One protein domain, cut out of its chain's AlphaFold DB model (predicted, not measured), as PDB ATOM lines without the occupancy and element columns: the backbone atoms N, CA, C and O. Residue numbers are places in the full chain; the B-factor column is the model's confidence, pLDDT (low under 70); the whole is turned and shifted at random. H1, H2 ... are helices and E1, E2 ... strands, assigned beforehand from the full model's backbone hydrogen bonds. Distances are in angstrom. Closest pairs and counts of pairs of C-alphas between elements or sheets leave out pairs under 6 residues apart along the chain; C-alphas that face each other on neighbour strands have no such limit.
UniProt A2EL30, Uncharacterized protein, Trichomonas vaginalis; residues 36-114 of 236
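AT A GLANCE: This is residues 36 to 114 of the 236 residues of an uncharacterized protein of Trichomonas vaginalis (UniProt A2EL30). What is the picture? There is little regular structure: long loops surround a small hairpin, E1 and E2, and to one side helices H1 and H2 meet at a corner. What is printed? 79 residues, mixed in class, with 27 in named elements, run E1, E2, H1, H2; they are compact, radius of gyration of the C-alphas 12.9 A, spanning 34 by 30 by 20 A.

IN THESE COORDINATES: Where are the strands? E1 is residues 54 to 56, from C-alpha 54 at (51.394, 0.077, 31.309), and E2 is residues 63 to 65. Where are the helices? H1 is residues 88 to 95, 10.5 A long; H2, residues 100 to 112, 18.4 A long, ends at C-alpha 112, (30.731, -0.848, 34.328).

HOW THE PARTS SIT: How do the strands pair? Hairpin E1 and E2 is antiparallel at 147 degrees, with N 55 and O 64 within hydrogen-bond range at 2.9 A. How do the helices stand? H1 and H2 only just touch, only at the corner, with 3 pairs of C-alphas within 8 A, H2 with residue 100 alone; the closest C-alphas, of Leu 93 and Ile 100, are 7.4 A apart. They run opposite ways at a steep tilt of 63 degrees, and in both every O i to N i+4 pair is within hydrogen-bond range. H2 is apart from E1 and E2.

THE WHOLE: How far does it reach? The C-alphas farthest apart, of Ala 51 and Gln 96, are 36.8 A apart; the printed part has no cut, and the link E2 to H1 is long. Where is confidence low? pLDDT is under 70 in residues 36 to 39, 49 to 52, 76 to 77 and 113 to 114.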
ATOM      1  N   SER A  36      33.234   7.681  29.203       50.72
ATOM      2  CA  SER A  36      34.206   8.387  30.054       50.72
ATOM      3  C   SER A  36      35.548   8.490  29.331       50.72
ATOM      4  O   SER A  36      35.867   7.615  28.537       50.72
ATOM      5  N   SER A  37      36.347   9.515  29.597       49.22
ATOM      6  CA  SER A  37      37.664   9.705  28.972       49.22
ATOM      7  C   SER A  37      38.751   8.758  29.490       49.22
ATOM      8  O   SER A  37      39.853   8.780  28.966       49.22
ATOM      9  N   ASN A  38      38.468   7.935  30.506       52.81
ATOM     10  CA  ASN A  38      39.491   7.074  31.099       52.81
ATOM     11  C   ASN A  38      39.924   5.970  30.131       52.81
ATOM     12  O   ASN A  38      39.084   5.212  29.624       52.81
ATOM     13  N   GLU A  39      41.235   5.872  29.938       63.81
ATOM     14  CA  GLU A  39      41.947   4.715  29.403       63.81
ATOM     15  C   GLU A  39      41.510   3.444  30.151       63.81
ATOM     16  O   GLU A  39      41.222   3.477  31.348       63.81
ATOM     17  N   PHE A  40      41.322   2.336  29.428       73.75
ATOM     18  CA  PHE A  40      40.749   1.112  29.994       73.75
ATOM     19  C   PHE A  40      41.782  -0.010  30.042       73.75
ATOM     20  O   PHE A  40      42.313  -0.444  29.017       73.75
ATOM     21  N   VAL A  41      42.031  -0.493  31.260       77.12
ATOM     22  CA  VAL A  41      42.993  -1.557  31.550       77.12
ATOM     23  C   VAL A  41      42.330  -2.923  31.378       77.12
ATOM     24  O   VAL A  41      41.345  -3.253  32.045       77.12
ATOM     25  N   ARG A  42      42.900  -3.743  30.496       82.06
ATOM     26  CA  ARG A  42      42.559  -5.154  30.302       82.06
ATOM     27  C   ARG A  42      43.826  -5.993  30.399       82.06
ATOM     28  O   ARG A  42      44.407  -6.409  29.402       82.06
ATOM     29  N   CYS A  43      44.229  -6.258  31.631       82.94
ATOM     30  CA  CYS A  43      45.433  -7.014  31.934       82.94
ATOM     31  C   CYS A  43      45.104  -8.480  32.297       82.94
ATOM     32  O   CYS A  43      44.087  -8.715  32.959       82.94
ATOM     33  N   PRO A  44      45.954  -9.473  31.956       84.12
ATOM     34  CA  PRO A  44      45.790 -10.866  32.397       84.12
ATOM     35  C   PRO A  44      45.630 -11.049  33.914       84.12
ATOM     36  O   PRO A  44      44.950 -11.974  34.353       84.12
ATOM     37  N   CYS A  45      46.180 -10.136  34.724       83.62
ATOM     38  CA  CYS A  45      46.033 -10.153  36.183       83.62
ATOM     39  C   CYS A  45      44.626  -9.766  36.679       83.62
ATOM     40  O   CYS A  45      44.346  -9.877  37.872       83.62
ATOM     41  N   ARG A  46      43.743  -9.296  35.782       79.00
ATOM     42  CA  ARG A  46      42.373  -8.829  36.070       79.00
ATOM     43  C   ARG A  46      42.298  -7.725  37.127       79.00
ATOM     44  O   ARG A  46      41.259  -7.551  37.764       79.00
ATOM     45  N   ASN A  47      43.381  -6.973  37.301       75.94
ATOM     46  CA  ASN A  47      43.454  -5.826  38.192       75.94
ATOM     47  C   ASN A  47      43.492  -4.530  37.371       75.94
ATOM     48  O   ASN A  47      44.126  -4.482  36.320       75.94
ATOM     49  N   ASN A  48      42.806  -3.495  37.848       70.56
ATOM     50  CA  ASN A  48      42.747  -2.161  37.244       70.56
ATOM     51  C   ASN A  48      43.523  -1.110  38.054       70.56
ATOM     52  O   ASN A  48      43.315   0.078  37.858       70.56
ATOM     53  N   VAL A  49      44.349  -1.532  39.013       69.25
ATOM     54  CA  VAL A  49      45.181  -0.609  39.788       69.25
ATOM     55  C   VAL A  49      46.299  -0.061  38.897       69.25
ATOM     56  O   VAL A  49      47.124  -0.825  38.391       69.25
ATOM     57  N   ASP A  50      46.334   1.264  38.757       63.03
ATOM     58  CA  ASP A  50      47.270   2.030  37.916       63.03
ATOM     59  C   ASP A  50      48.667   2.216  38.538       63.03
ATOM     60  O   ASP A  50      49.431   3.079  38.129       63.03
ATOM     61  N   ALA A  51      49.033   1.412  39.538       61.41
ATOM     62  CA  ALA A  51      50.295   1.571  40.268       61.41
ATOM     63  C   ALA A  51      51.540   1.062  39.511       61.41
ATOM     64  O   ALA A  51      52.639   1.112  40.055       61.41
ATOM     65  N   TYR A  52      51.378   0.529  38.298       66.44
ATOM     66  CA  TYR A  52      52.453  -0.098  37.530       66.44
ATOM     67  C   TYR A  52      52.494   0.455  36.118       66.44
ATOM     68  O   TYR A  52      51.441   0.785  35.570       66.44
ATOM     69  N   ASP A  53      53.684   0.452  35.522       84.25
ATOM     70  CA  ASP A  53      53.876   0.793  34.116       84.25
ATOM     71  C   ASP A  53      52.945  -0.024  33.216       84.25
ATOM     72  O   ASP A  53      52.728  -1.230  33.426       84.25
ATOM     73  N   GLN A  54      52.380   0.647  32.215       86.12
ATOM     74  CA  GLN A  54      51.394   0.077  31.309       86.12
ATOM     75  C   GLN A  54      51.823   0.251  29.855       86.12
ATOM     76  O   GLN A  54      52.484   1.220  29.496       86.12
ATOM     77  N   ILE A  55      51.385  -0.681  29.017       87.38
ATOM     78  CA  ILE A  55      51.597  -0.676  27.572       87.38
ATOM     79  C   ILE A  55      50.256  -0.864  26.858       87.38
ATOM     80  O   ILE A  55      49.401  -1.645  27.300       87.38
ATOM     81  N   CYS A  56      50.047  -0.120  25.772       88.06
ATOM     82  CA  CYS A  56      48.804  -0.115  25.007       88.06
ATOM     83  C   CYS A  56      48.893  -1.072  23.814       88.06
ATOM     84  O   CYS A  56      49.873  -1.059  23.078       88.06
ATOM     85  N   CYS A  57      47.875  -1.916  23.627       89.50
ATOM     86  CA  CYS A  57      47.803  -2.842  22.497       89.50
ATOM     87  C   CYS A  57      47.388  -2.129  21.201       89.50
ATOM     88  O   CYS A  57      46.318  -1.522  21.157       89.50
ATOM     89  N   ASP A  58      48.126  -2.326  20.112       89.62
ATOM     90  CA  ASP A  58      47.855  -1.685  18.815       89.62
ATOM     91  C   ASP A  58      46.540  -2.140  18.164       89.62
ATOM     92  O   ASP A  58      45.932  -1.414  17.379       89.62
ATOM     93  N   ILE A  59      46.073  -3.352  18.483       88.44
ATOM     94  CA  ILE A  59      44.860  -3.919  17.877       88.44
ATOM     95  C   ILE A  59      43.596  -3.447  18.592       88.44
ATOM     96  O   ILE A  59      42.621  -3.075  17.944       88.44
ATOM     97  N   CYS A  60      43.575  -3.530  19.921       85.81
ATOM     98  CA  CYS A  60      42.363  -3.288  20.701       85.81
ATOM     99  C   CYS A  60      42.401  -2.018  21.551       85.81
ATOM    100  O   CYS A  60      41.394  -1.689  22.176       85.81
ATOM    101  N   GLN A  61      43.546  -1.329  21.591       87.81
ATOM    102  CA  GLN A  61      43.791  -0.124  22.387       87.81
ATOM    103  C   GLN A  61      43.501  -0.297  23.888       87.81
ATOM    104  O   GLN A  61      43.224   0.664  24.603       87.81
ATOM    105  N   CYS A  62      43.546  -1.540  24.380       86.12
ATOM    106  CA  CYS A  62      43.511  -1.827  25.809       86.12
ATOM    107  C   CYS A  62      44.900  -1.691  26.426       86.12
ATOM    108  O   CYS A  62      45.892  -2.130  25.837       86.12
ATOM    109  N   TRP A  63      44.932  -1.227  27.671       87.25
ATOM    110  CA  TRP A  63      46.153  -1.137  28.463       87.25
ATOM    111  C   TRP A  63      46.413  -2.422  29.251       87.25
ATOM    112  O   TRP A  63      45.500  -3.012  29.834       87.25
ATOM    113  N   CYS A  64      47.662  -2.871  29.262       87.44
ATOM    114  CA  CYS A  64      48.142  -4.020  30.028       87.44
ATOM    115  C   CYS A  64      49.284  -3.578  30.942       87.44
ATOM    116  O   CYS A  64      50.078  -2.733  30.544       87.44
ATOM    117  N   HIS A  65      49.426  -4.178  32.127       87.44
ATOM    118  CA  HIS A  65      50.611  -3.936  32.958       87.44
ATOM    119  C   HIS A  65      51.840  -4.565  32.303       87.44
ATOM    120  O   HIS A  65      51.825  -5.771  32.040       87.44
ATOM    121  N   CYS A  66      52.910  -3.790  32.117       88.12
ATOM    122  CA  CYS A  66      54.161  -4.226  31.487       88.12
ATOM    123  C   CYS A  66      54.702  -5.514  32.131       88.12
ATOM    124  O   CYS A  66      54.943  -6.514  31.452       88.12
ATOM    125  N   ARG A  67      54.727  -5.562  33.473       87.75
ATOM    126  CA  ARG A  67      55.147  -6.743  34.249       87.75
ATOM    127  C   ARG A  67      54.302  -7.993  33.983       87.75
ATOM    128  O   ARG A  67      54.823  -9.101  34.036       87.75
ATOM    129  N   CYS A  68      53.005  -7.843  33.726       87.25
ATOM    130  CA  CYS A  68      52.114  -8.983  33.495       87.25
ATOM    131  C   CYS A  68      52.267  -9.593  32.102       87.25
ATOM    132  O   CYS A  68      51.817 -10.715  31.890       87.25
ATOM    133  N   VAL A  69      52.868  -8.857  31.168       88.50
ATOM    134  CA  VAL A  69      53.035  -9.275  29.770       88.50
ATOM    135  C   VAL A  69      54.508  -9.401  29.377       88.50
ATOM    136  O   VAL A  69      54.816  -9.586  28.206       88.50
ATOM    137  N   GLY A  70      55.416  -9.331  30.359       86.81
ATOM    138  CA  GLY A  70      56.855  -9.498  30.154       86.81
ATOM    139  C   GLY A  70      57.494  -8.384  29.325       86.81
ATOM    140  O   GLY A  70      58.484  -8.637  28.646       86.81
ATOM    141  N   LYS A  71      56.917  -7.179  29.350       87.31
ATOM    142  CA  LYS A  71      57.422  -5.997  28.643       87.31
ATOM    143  C   LYS A  71      58.017  -4.991  29.611       87.31
ATOM    144  O   LYS A  71      57.701  -4.997  30.804       87.31
ATOM    145  N   THR A  72      58.869  -4.127  29.087       83.06
ATOM    146  CA  THR A  72      59.422  -2.972  29.791       83.06
ATOM    147  C   THR A  72      58.782  -1.681  29.266       83.06
ATOM    148  O   THR A  72      58.272  -1.669  28.148       83.06
ATOM    149  N   PRO A  73      58.754  -0.588  30.050       71.44
ATOM    150  CA  PRO A  73      58.153   0.681  29.617       71.44
ATOM    151  C   PRO A  73      58.881   1.310  28.420       71.44
ATOM    152  O   PRO A  73      58.291   2.094  27.679       71.44
ATOM    153  N   ASP A  74      60.153   0.953  28.236       75.31
ATOM    154  CA  ASP A  74      61.010   1.437  27.153       75.31
ATOM    155  C   ASP A  74      60.810   0.672  25.834       75.31
ATOM    156  O   ASP A  74      61.306   1.111  24.793       75.31
ATOM    157  N   ASP A  75      60.047  -0.429  25.847       70.56
ATOM    158  CA  ASP A  75      59.668  -1.167  24.643       70.56
ATOM    159  C   ASP A  75      58.647  -0.343  23.836       70.56
ATOM    160  O   ASP A  75      57.435  -0.520  23.951       70.56
ATOM    161  N   LYS A  76      59.144   0.576  22.999       65.38
ATOM    162  CA  LYS A  76      58.344   1.389  22.058       65.38
ATOM    163  C   LYS A  76      57.898   0.627  20.806       65.38
ATOM    164  O   LYS A  76      57.331   1.227  19.893       65.38
ATOM    165  N   ASP A  77      58.182  -0.667  20.746       69.69
ATOM    166  CA  ASP A  77      57.818  -1.515  19.620       69.69
ATOM    167  C   ASP A  77      56.312  -1.789  19.594       69.69
ATOM    168  O   ASP A  77      55.639  -1.784  20.628       69.69
ATOM    169  N   SER A  78      55.791  -2.075  18.397       84.38
ATOM    170  CA  SER A  78      54.398  -2.474  18.206       84.38
ATOM    171  C   SER A  78      54.034  -3.611  19.164       84.38
ATOM    172  O   SER A  78      54.641  -4.689  19.112       84.38
ATOM    173  N   TYR A  79      53.054  -3.383  20.036       89.31
ATOM    174  CA  TYR A  79      52.645  -4.343  21.053       89.31
ATOM    175  C   TYR A  79      51.253  -4.884  20.751       89.31
ATOM    176  O   TYR A  79      50.269  -4.156  20.619       89.31
ATOM    177  N   VAL A  80      51.158  -6.210  20.718       90.00
ATOM    178  CA  VAL A  80      49.896  -6.934  20.619       90.00
ATOM    179  C   VAL A  80      49.703  -7.718  21.908       90.00
ATOM    180  O   VAL A  80      50.563  -8.491  22.311       90.00
ATOM    181  N   CYS A  81      48.571  -7.510  22.582       88.94
ATOM    182  CA  CYS A  81      48.309  -8.200  23.839       88.94
ATOM    183  C   CYS A  81      48.005  -9.694  23.633       88.94
ATOM    184  O   CYS A  81      47.478 -10.059  22.577       88.94
ATOM    185  N   PRO A  82      48.181 -10.539  24.669       87.56
ATOM    186  CA  PRO A  82      47.917 -11.983  24.589       87.56
ATOM    187  C   PRO A  82      46.484 -12.354  24.181       87.56
ATOM    188  O   PRO A  82      46.204 -13.483  23.804       87.56
ATOM    189  N   PHE A  83      45.544 -11.412  24.292       84.94
ATOM    190  CA  PHE A  83      44.155 -11.618  23.882       84.94
ATOM    191  C   PHE A  83      43.907 -11.348  22.394       84.94
ATOM    192  O   PHE A  83      42.890 -11.780  21.857       84.94
ATOM    193  N   CYS A  84      44.775 -10.560  21.759       87.44
ATOM    194  CA  CYS A  84      44.685 -10.222  20.342       87.44
ATOM    195  C   CYS A  84      45.672 -11.032  19.502       87.44
ATOM    196  O   CYS A  84      45.408 -11.283  18.326       87.44
ATOM    197  N   GLU A  85      46.789 -11.438  20.100       88.19
ATOM    198  CA  GLU A  85      47.795 -12.280  19.474       88.19
ATOM    199  C   GLU A  85      47.189 -13.635  19.079       88.19
ATOM    200  O   GLU A  85      46.551 -14.304  19.889       88.19
ATOM    201  N   GLY A  86      47.315 -14.009  17.801       81.31
ATOM    202  CA  GLY A  86      46.834 -15.298  17.283       81.31
ATOM    203  C   GLY A  86      45.314 -15.524  17.316       81.31
ATOM    204  O   GLY A  86      44.864 -16.627  17.023       81.31
ATOM    205  N   SER A  87      44.499 -14.521  17.657       82.94
ATOM    206  CA  SER A  87      43.049 -14.711  17.772       82.94
ATOM    207  C   SER A  87      42.373 -14.789  16.397       82.94
ATOM    208  O   SER A  87      42.198 -13.773  15.718       82.94
ATOM    209  N   GLU A  88      41.912 -15.983  16.011       81.94
ATOM    210  CA  GLU A  88      41.078 -16.206  14.813       81.94
ATOM    211  C   GLU A  88      39.832 -15.318  14.823       81.94
ATOM    212  O   GLU A  88      39.426 -14.747  13.812       81.94
ATOM    213  N   THR A  89      39.260 -15.114  16.008       78.12
ATOM    214  CA  THR A  89      38.120 -14.230  16.208       78.12
ATOM    215  C   THR A  89      38.430 -12.789  15.822       78.12
ATOM    216  O   THR A  89      37.620 -12.140  15.173       78.12
ATOM    217  N   ILE A  90      39.601 -12.272  16.192       83.19
ATOM    218  CA  ILE A  90      40.030 -10.917  15.826       83.19
ATOM    219  C   ILE A  90      40.205 -10.796  14.314       83.19
ATOM    220  O   ILE A  90      39.789  -9.795  13.735       83.19
ATOM    221  N   GLN A  91      40.779 -11.810  13.666       84.19
ATOM    222  CA  GLN A  91      40.910 -11.838  12.208       84.19
ATOM    223  C   GLN A  91      39.541 -11.843  11.525       84.19
ATOM    224  O   GLN A  91      39.309 -11.060  10.604       84.19
ATOM    225  N   TYR A  92      38.605 -12.647  12.035       82.31
ATOM    226  CA  TYR A  92      37.226 -12.658  11.566       82.31
ATOM    227  C   TYR A  92      36.572 -11.280  11.730       82.31
ATOM    228  O   TYR A  92      36.029 -10.745  10.768       82.31
ATOM    229  N   LEU A  93      36.679 -10.648  12.900       81.31
ATOM    230  CA  LEU A  93      36.108  -9.318  13.147       81.31
ATOM    231  C   LEU A  93      36.688  -8.251  12.214       81.31
ATOM    232  O   LEU A  93      35.936  -7.435  11.683       81.31
ATOM    233  N   LYS A  94      38.000  -8.299  11.950       83.56
ATOM    234  CA  LYS A  94      38.644  -7.439  10.948       83.56
ATOM    235  C   LYS A  94      38.105  -7.700   9.540       83.56
ATOM    236  O   LYS A  94      37.858  -6.744   8.815       83.56
ATOM    237  N   SER A  95      37.872  -8.962   9.165       84.94
ATOM    238  CA  SER A  95      37.287  -9.312   7.856       84.94
ATOM    239  C   SER A  95      35.870  -8.762   7.675       84.94
ATOM    240  O   SER A  95      35.460  -8.466   6.559       84.94
ATOM    241  N   GLN A  96      35.144  -8.595   8.782       81.50
ATOM    242  CA  GLN A  96      33.811  -8.004   8.827       81.50
ATOM    243  C   GLN A  96      33.836  -6.480   9.011       81.50
ATOM    244  O   GLN A  96      32.805  -5.923   9.353       81.50
ATOM    245  N   ASN A  97      34.986  -5.811   8.840       85.00
ATOM    246  CA  ASN A  97      35.135  -4.355   8.973       85.00
ATOM    247  C   ASN A  97      34.685  -3.784  10.343       85.00
ATOM    248  O   ASN A  97      34.315  -2.617  10.476       85.00
ATOM    249  N   ILE A  98      34.758  -4.602  11.398       81.06
ATOM    250  CA  ILE A  98      34.378  -4.195  12.754       81.06
ATOM    251  C   ILE A  98      35.543  -3.465  13.429       81.06
ATOM    252  O   ILE A  98      36.643  -4.000  13.571       81.06
ATOM    253  N   ASP A  99      35.268  -2.261  13.933       84.44
ATOM    254  CA  ASP A  99      36.180  -1.482  14.774       84.44
ATOM    255  C   ASP A  99      36.338  -2.142  16.160       84.44
ATOM    256  O   ASP A  99      35.468  -2.045  17.035       84.44
ATOM    257  N   ILE A 100      37.455  -2.852  16.338       84.44
ATOM    258  CA  ILE A 100      37.766  -3.629  17.547       84.44
ATOM    259  C   ILE A 100      37.922  -2.728  18.783       84.44
ATOM    260  O   ILE A 100      37.272  -3.028  19.793       84.44
ATOM    261  N   PRO A 101      38.710  -1.631  18.754       84.50
ATOM    262  CA  PRO A 101      38.769  -0.688  19.871       84.50
ATOM    263  C   PRO A 101      37.385  -0.203  20.323       84.50
ATOM    264  O   PRO A 101      37.053  -0.250  21.515       84.50
ATOM    265  N   LYS A 102      36.526   0.195  19.377       82.56
ATOM    266  CA  LYS A 102      35.169   0.678  19.672       82.56
ATOM    267  C   LYS A 102      34.264  -0.415  20.238       82.56
ATOM    268  O   LYS A 102      33.485  -0.153  21.165       82.56
ATOM    269  N   LEU A 103      34.366  -1.642  19.724       81.19
ATOM    270  CA  LEU A 103      33.659  -2.806  20.261       81.19
ATOM    271  C   LEU A 103      34.054  -3.050  21.722       81.19
ATOM    272  O   LEU A 103      33.187  -3.156  22.589       81.19
ATOM    273  N   TYR A 104      35.352  -3.090  22.019       79.44
ATOM    274  CA  TYR A 104      35.844  -3.388  23.367       79.44
ATOM    275  C   TYR A 104      35.479  -2.295  24.354       79.44
ATOM    276  O   TYR A 104      35.071  -2.594  25.481       79.44
ATOM    277  N   ARG A 105      35.505  -1.037  23.909       77.81
ATOM    278  CA  ARG A 105      35.003   0.075  24.711       77.81
ATOM    279  C   ARG A 105      33.530  -0.092  25.063       77.81
ATOM    280  O   ARG A 105      33.146   0.096  26.216       77.81
ATOM    281  N   SER A 106      32.717  -0.494  24.092       77.12
ATOM    282  CA  SER A 106      31.281  -0.713  24.288       77.12
ATOM    283  C   SER A 106      31.005  -1.837  25.295       77.12
ATOM    284  O   SER A 106      30.116  -1.703  26.140       77.12
ATOM    285  N   ILE A 107      31.793  -2.918  25.257       76.31
ATOM    286  CA  ILE A 107      31.704  -4.030  26.218       76.31
ATOM    287  C   ILE A 107      32.098  -3.564  27.624       76.31
ATOM    288  O   ILE A 107      31.364  -3.808  28.584       76.31
ATOM    289  N   TYR A 108      33.219  -2.852  27.750       75.62
ATOM    290  CA  TYR A 108      33.680  -2.298  29.023       75.62
ATOM    291  C   TYR A 108      32.632  -1.362  29.649       75.62
ATOM    292  O   TYR A 108      32.275  -1.506  30.823       75.62
ATOM    293  N   ASP A 109      32.052  -0.456  28.858       74.75
ATOM    294  CA  ASP A 109      30.994   0.443  29.322       74.75
ATOM    295  C   ASP A 109      29.732  -0.324  29.747       74.75
ATOM    296  O   ASP A 109      29.090   0.031  30.743       74.75
ATOM    297  N   ALA A 110      29.370  -1.398  29.038       72.12
ATOM    298  CA  ALA A 110      28.284  -2.283  29.445       72.12
ATOM    299  C   ALA A 110      28.585  -2.973  30.788       72.12
ATOM    300  O   ALA A 110      27.691  -3.088  31.636       72.12
ATOM    301  N   GLN A 111      29.839  -3.370  31.021       72.06
ATOM    302  CA  GLN A 111      30.277  -4.027  32.253       72.06
ATOM    303  C   GLN A 111      30.232  -3.100  33.452       72.06
ATOM    304  O   GLN A 111      29.641  -3.439  34.479       72.06
ATOM    305  N   ARG A 112      30.773  -1.892  33.302       70.62
ATOM    306  CA  ARG A 112      30.731  -0.848  34.328       70.62
ATOM    307  C   ARG A 112      29.299  -0.506  34.743       70.62
ATOM    308  O   ARG A 112      29.016  -0.222  35.905       70.62
ATOM    309  N   ARG A 113      28.357  -0.585  33.800       68.88
ATOM    310  CA  ARG A 113      26.920  -0.375  34.041       68.88
ATOM    311  C   ARG A 113      26.220  -1.586  34.680       68.88
ATOM    312  O   ARG A 113      25.007  -1.526  34.857       68.88
ATOM    313  N   GLN A 114      26.947  -2.659  35.010       66.56
ATOM    314  CA  GLN A 114      26.419  -3.954  35.473       66.56
ATOM    315  C   GLN A 114      25.407  -4.584  34.503       66.56
ATOM    316  O   GLN A 114      24.536  -5.355  34.903       66.56
TER     317      GLN A 114